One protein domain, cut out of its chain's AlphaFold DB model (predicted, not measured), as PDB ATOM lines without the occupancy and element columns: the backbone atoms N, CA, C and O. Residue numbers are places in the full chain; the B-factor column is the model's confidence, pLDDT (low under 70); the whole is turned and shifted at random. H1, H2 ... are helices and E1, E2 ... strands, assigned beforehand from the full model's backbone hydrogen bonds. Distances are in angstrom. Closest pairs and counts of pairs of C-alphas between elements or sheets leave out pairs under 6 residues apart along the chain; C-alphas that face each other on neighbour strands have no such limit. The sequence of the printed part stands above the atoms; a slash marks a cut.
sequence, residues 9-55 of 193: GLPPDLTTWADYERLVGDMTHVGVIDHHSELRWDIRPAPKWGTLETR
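Overview. This is residues 9 to 55 of the 193 residues of the protein "Putative glutamate--cysteine ligase 2" of Clavibacter michiganensis subsp. michiganensis (UniProt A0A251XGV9). One helix, H1, and a small two-stranded hairpin, E1 and E2, are joined by a long loop, residues 30 to 42, that folds back from the far end of H1 towards the hairpin. The printed part has 47 residues, with H1, E1 and E2 in that order; the sheet E1 - E2 is antiparallel. The class is mixed, helices and strands, with under half of the residues in named elements. The whole is compact, with a radius of gyration of the C-alphas of 10.2 A, and spans 26 by 21 by 20 A.

Along the chain. The printed part begins with C-alpha 9 at (12.761, 50.672, 14.554). H1, residues 17 to 29, begins with C-alpha 17 at (8.472, 53.517, -4.210) and is 18.1 A long. E1 is residues 43 to 46, 9.7 A; E2 is residues 51 to 54, 9.6 A, ending with C-alpha 54 at (5.273, 59.207, 12.155).

Arrangement. E1 and E2 form a hairpin, antiparallel at 153 degrees between directions. N 46 and O 51, 2.8 A, and N 53 and O 44, 2.8 A, are within hydrogen-bond range. H1 and E2 are apart. In H1 every O i to N i+4 pair is within hydrogen-bond range.

Size, cuts and confidence. The C-alphas farthest apart, of Val 30 and Thr 54, are 26.2 A apart. The link from H1 to E1 is long; that from E1 to E2 is tight. The printed part has no cut, and no printed residue is under 70 in pLDDT.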
ATOM      1  N   GLY A   9      11.733  49.640  14.452       90.88
ATOM      2  CA  GLY A   9      12.761  50.672  14.554       90.88
ATOM      3  C   GLY A   9      12.900  51.503  13.285       90.88
ATOM      4  O   GLY A   9      11.909  51.771  12.612       90.88
ATOM      5  N   LEU A  10      14.120  51.952  12.987       92.06
ATOM      6  CA  LEU A  10      14.352  52.822  11.836       92.06
ATOM      7  C   LEU A  10      14.026  52.064  10.540       92.06
ATOM      8  O   LEU A  10      14.444  50.908  10.409       92.06
ATOM      9  N   PRO A  11      13.296  52.683   9.597       91.31
ATOM     10  CA  PRO A  11      13.093  52.080   8.289       91.31
ATOM     11  C   PRO A  11      14.445  51.898   7.571       91.31
ATOM     12  O   PRO A  11      15.392  52.645   7.840       91.31
ATOM     13  N   PRO A  12      14.561  50.911   6.665       89.44
ATOM     14  CA  PRO A  12      15.714  50.815   5.777       89.44
ATOM     15  C   PRO A  12      15.808  52.058   4.881       89.44
ATOM     16  O   PRO A  12      14.813  52.747   4.660       89.44
ATOM     17  N   ASP A  13      16.999  52.328   4.344       87.62
ATOM     18  CA  ASP A  13      17.178  53.395   3.355       87.62
ATOM     19  C   ASP A  13      16.505  52.974   2.038       87.62
ATOM     20  O   ASP A  13      16.909  51.994   1.405       87.62
ATOM     21  N   LEU A  14      15.429  53.673   1.678       89.94
ATOM     22  CA  LEU A  14      14.617  53.427   0.489       89.94
ATOM     23  C   LEU A  14      14.637  54.693  -0.363       89.94
ATOM     24  O   LEU A  14      14.299  55.773   0.120       89.94
ATOM     25  N   THR A  15      15.012  54.568  -1.634       88.25
ATOM     26  CA  THR A  15      15.120  55.719  -2.542       88.25
ATOM     27  C   THR A  15      13.909  55.859  -3.451       88.25
ATOM     28  O   THR A  15      13.588  56.972  -3.866       88.25
ATOM     29  N   THR A  16      13.219  54.759  -3.755       92.06
ATOM     30  CA  THR A  16      12.048  54.763  -4.635       92.06
ATOM     31  C   THR A  16      10.872  53.994  -4.043       92.06
ATOM     32  O   THR A  16      11.027  53.098  -3.210       92.06
ATOM     33  N   TRP A  17       9.668  54.295  -4.537       94.25
ATOM     34  CA  TRP A  17       8.472  53.517  -4.210       94.25
ATOM     35  C   TRP A  17       8.613  52.037  -4.596       94.25
ATOM     36  O   TRP A  17       8.198  51.159  -3.847       94.25
ATOM     37  N   ALA A  18       9.281  51.748  -5.716       96.56
ATOM     38  CA  ALA A  18       9.525  50.379  -6.160       96.56
ATOM     39  C   ALA A  18      10.427  49.590  -5.188       96.56
ATOM     40  O   ALA A  18      10.296  48.370  -5.078       96.56
ATOM     41  N   ASP A  19      11.333  50.260  -4.466       95.25
ATOM     42  CA  ASP A  19      12.134  49.619  -3.415       95.25
ATOM     43  C   ASP A  19      11.273  49.237  -2.215       95.25
ATOM     44  O   ASP A  19      11.411  48.132  -1.688       95.25
ATOM     45  N   TYR A  20      10.346  50.117  -1.829       94.75
ATOM     46  CA  TYR A  20       9.353  49.828  -0.798       94.75
ATOM     47  C   TYR A  20       8.458  48.646  -1.194       94.75
ATOM     48  O   TYR A  20       8.327  47.697  -0.421       94.75
ATOM     49  N   GLU A  21       7.884  48.661  -2.401       95.38
ATOM     50  CA  GLU A  21       7.001  47.591  -2.889       95.38
ATOM     51  C   GLU A  21       7.709  46.239  -2.935       95.38
ATOM     52  O   GLU A  21       7.153  45.237  -2.483       95.38
ATOM     53  N   ARG A  22       8.953  46.213  -3.427       95.94
ATOM     54  CA  ARG A  22       9.765  44.995  -3.466       95.94
ATOM     55  C   ARG A  22      10.035  44.463  -2.065       95.94
ATOM     56  O   ARG A  22       9.812  43.285  -1.820       95.94
ATOM     57  N   LEU A  23      10.435  45.328  -1.133       94.50
ATOM     58  CA  LEU A  23      10.714  44.919   0.241       94.50
ATOM     59  C   LEU A  23       9.459  44.395   0.958       94.50
ATOM     60  O   LEU A  23       9.530  43.376   1.645       94.50
ATOM     61  N   VAL A  24       8.305  45.046   0.787       94.38
ATOM     62  CA  VAL A  24       7.027  44.555   1.332       94.38
ATOM     63  C   VAL A  24       6.637  43.223   0.693       94.38
ATOM     64  O   VAL A  24       6.208  42.311   1.403       94.38
ATOM     65  N   GLY A  25       6.806  43.095  -0.626       95.81
ATOM     66  CA  GLY A  25       6.557  41.861  -1.368       95.81
ATOM     67  C   GLY A  25       7.409  40.705  -0.856       95.81
ATOM     68  O   GLY A  25       6.867  39.647  -0.542       95.81
ATOM     69  N   ASP A  26       8.710  40.933  -0.676       95.62
ATOM     70  CA  ASP A  26       9.652  39.944  -0.151       95.62
ATOM     71  C   ASP A  26       9.263  39.513   1.271       95.62
ATOM     72  O   ASP A  26       9.135  38.317   1.535       95.62
ATOM     73  N   MET A  27       9.001  40.467   2.177       94.62
ATOM     74  CA  MET A  27       8.592  40.172   3.559       94.62
ATOM     75  C   MET A  27       7.272  39.397   3.634       94.62
ATOM     76  O   MET A  27       7.133  38.512   4.478       94.62
ATOM     77  N   THR A  28       6.324  39.703   2.747       95.56
ATOM     78  CA  THR A  28       5.053  38.973   2.651       95.56
ATOM     79  C   THR A  28       5.284  37.561   2.118       95.56
ATOM     80  O   THR A  28       4.768  36.591   2.665       95.56
ATOM     81  N   HIS A  29       6.111  37.421   1.079       96.69
ATOM     82  CA  HIS A  29       6.414  36.136   0.459       96.69
ATOM     83  C   HIS A  29       7.061  35.149   1.438       96.69
ATOM     84  O   HIS A  29       6.703  33.972   1.449       96.69
ATOM     85  N   VAL A  30       7.982  35.625   2.282       96.00
ATOM     86  CA  VAL A  30       8.651  34.787   3.292       96.00
ATOM     87  C   VAL A  30       7.862  34.647   4.604       96.00
ATOM     88  O   VAL A  30       8.343  33.989   5.526       96.00
ATOM     89  N   GLY A  31       6.672  35.250   4.708       93.62
ATOM     90  CA  GLY A  31       5.803  35.157   5.888       93.62
ATOM     91  C   GLY A  31       6.300  35.931   7.115       93.62
ATOM     92  O   GLY A  31       5.994  35.557   8.243       93.62
ATOM     93  N   VAL A  32       7.099  36.986   6.919       93.12
ATOM     94  CA  VAL A  32       7.537  37.886   8.007       93.12
ATOM     95  C   VAL A  32       6.415  38.839   8.423       93.12
ATOM     96  O   VAL A  32       6.343  39.221   9.592       93.12
ATOM     97  N   ILE A  33       5.562  39.220   7.472       93.38
ATOM     98  CA  ILE A  33       4.346  40.009   7.685       93.38
ATOM     99  C   ILE A  33       3.204  39.430   6.852       93.38
ATOM    100  O   ILE A  33       3.440  38.965   5.738       93.38
ATOM    101  N   ASP A  34       1.972  39.540   7.343       92.56
ATOM    102  CA  ASP A  34       0.777  39.236   6.544       92.56
ATOM    103  C   ASP A  34       0.312  40.472   5.755       92.56
ATOM    104  O   ASP A  34      -0.204  40.384   4.635       92.56
ATOM    105  N   HIS A  35       0.518  41.660   6.334       89.81
ATOM    106  CA  HIS A  35       0.094  42.943   5.782       89.81
ATOM    107  C   HIS A  35       1.136  44.041   6.026       89.81
ATOM    108  O   HIS A  35       1.787  44.082   7.067       89.81
ATOM    109  N   HIS A  36       1.231  45.018   5.115       87.50
ATOM    110  CA  HIS A  36       2.148  46.166   5.246       87.50
ATOM    111  C   HIS A  36       1.969  46.955   6.559       87.50
ATOM    112  O   HIS A  36       2.909  47.580   7.049       87.50
ATOM    113  N   SER A  37       0.781  46.900   7.173       88.81
ATOM    114  CA  SER A  37       0.499  47.504   8.479       88.81
ATOM    115  C   SER A  37       1.251  46.856   9.648       88.81
ATOM    116  O   SER A  37       1.233  47.404  10.751       88.81
ATOM    117  N   GLU A  38       1.907  45.717   9.441       90.94
ATOM    118  CA  GLU A  38       2.713  45.018  10.448       90.94
ATOM    119  C   GLU A  38       4.179  45.463  10.466       90.94
ATOM    120  O   GLU A  38       4.932  45.073  11.362       90.94
ATOM    121  N   LEU A  39       4.580  46.335   9.535       91.44
ATOM    122  CA  LEU A  39       5.844  47.058   9.622       91.44
ATOM    123  C   LEU A  39       5.808  47.978  10.845       91.44
ATOM    124  O   LEU A  39       5.078  48.972  10.870       91.44
ATOM    125  N   ARG A  40       6.598  47.658  11.874       91.25
ATOM    126  CA  ARG A  40       6.676  48.409  13.140       91.25
ATOM    127  C   ARG A  40       7.760  49.486  13.090       91.25
ATOM    128  O   ARG A  40       8.444  49.734  14.084       91.25
ATOM    129  N   TRP A  41       7.932  50.097  11.923       93.81
ATOM    130  CA  TRP A  41       8.906  51.159  11.740       93.81
ATOM    131  C   TRP A  41       8.483  52.441  12.452       93.81
ATOM    132  O   TRP A  41       7.294  52.725  12.613       93.81
ATOM    133  N   ASP A  42       9.489  53.208  12.851       94.12
ATOM    134  CA  ASP A  42       9.368  54.524  13.475       94.12
ATOM    135  C   ASP A  42       8.634  55.520  12.570       94.12
ATOM    136  O   ASP A  42       7.842  56.333  13.038       94.12
ATOM    137  N   ILE A  43       8.904  55.440  11.268       94.31
ATOM    138  CA  ILE A  43       8.242  56.203  10.217       94.31
ATOM    139  C   ILE A  43       7.966  55.227   9.078       94.31
ATOM    140  O   ILE A  43       8.850  54.456   8.698       94.31
ATOM    141  N   ARG A  44       6.742  55.221   8.543       93.75
ATOM    142  CA  ARG A  44       6.376  54.312   7.447       93.75
ATOM    143  C   ARG A  44       5.372  54.924   6.476       93.75
ATOM    144  O   ARG A  44       4.516  55.699   6.903       93.75
ATOM    145  N   PRO A  45       5.396  54.517   5.199       94.12
ATOM    146  CA  PRO A  45       4.285  54.770   4.297       94.12
ATOM    147  C   PRO A  45       3.010  54.060   4.764       94.12
ATOM    148  O   PRO A  45       3.055  52.913   5.219       94.12
ATOM    149  N   ALA A  46       1.867  54.715   4.579       93.00
ATOM    150  CA  ALA A  46       0.538  54.136   4.718       93.00
ATOM    151  C   ALA A  46      -0.209  54.240   3.374       93.00
ATOM    152  O   ALA A  46      -0.995  55.171   3.164       93.00
ATOM    153  N   PRO A  47       0.013  53.281   2.448       91.06
ATOM    154  CA  PRO A  47      -0.520  53.336   1.085       91.06
ATOM    155  C   PRO A  47      -2.042  53.481   1.031       91.06
ATOM    156  O   PRO A  47      -2.568  54.164   0.159       91.06
ATOM    157  N   LYS A  48      -2.757  52.883   1.997       90.56
ATOM    158  CA  LYS A  48      -4.219  52.979   2.106       90.56
ATOM    159  C   LYS A  48      -4.720  54.429   2.158       90.56
ATOM    160  O   LYS A  48      -5.813  54.701   1.671       90.56
ATOM    161  N   TRP A  49      -3.948  55.322   2.771       93.88
ATOM    162  CA  TRP A  49      -4.332  56.713   3.009       93.88
ATOM    163  C   TRP A  49      -3.528  57.707   2.168       93.88
ATOM    164  O   TRP A  49      -3.882  58.879   2.127       93.88
ATOM    165  N   GLY A  50      -2.460  57.254   1.504       92.81
ATOM    166  CA  GLY A  50      -1.533  58.139   0.800       92.81
ATOM    167  C   GLY A  50      -0.740  59.035   1.755       92.81
ATOM    168  O   GLY A  50      -0.442  60.174   1.415       92.81
ATOM    169  N   THR A  51      -0.434  58.545   2.959       93.75
ATOM    170  CA  THR A  51       0.238  59.324   4.009       93.75
ATOM    171  C   THR A  51       1.563  58.702   4.436       93.75
ATOM    172  O   THR A  51       1.829  57.519   4.211       93.75
ATOM    173  N   LEU A  52       2.379  59.508   5.115       93.88
ATOM    174  CA  LEU A  52       3.514  59.058   5.912       93.88
ATOM    175  C   LEU A  52       3.096  59.059   7.389       93.88
ATOM    176  O   LEU A  52       2.634  60.073   7.905       93.88
ATOM    177  N   GLU A  53       3.219  57.921   8.068       95.44
ATOM    178  CA  GLU A  53       2.887  57.785   9.487       95.44
ATOM    179  C   GLU A  53       4.146  57.926  10.348       95.44
ATOM    180  O   GLU A  53       5.005  57.042  10.328       95.44
ATOM    181  N   THR A  54       4.223  58.993  11.145       95.88
ATOM    182  CA  THR A  54       5.273  59.207  12.155       95.88
ATOM    183  C   THR A  54       4.845  58.618  13.498       95.88
ATOM    184  O   THR A  54       3.801  58.975  14.039       95.88
ATOM    185  N   ARG A  55       5.643  57.696  14.040       94.62
ATOM    186  CA  ARG A  55       5.291  56.834  15.185       94.62
ATOM    187  C   ARG A  55       6.367  56.834  16.276       94.62
ATOM    188  O   ARG A  55       6.486  55.868  17.026       94.62
TER     189      ARG A  55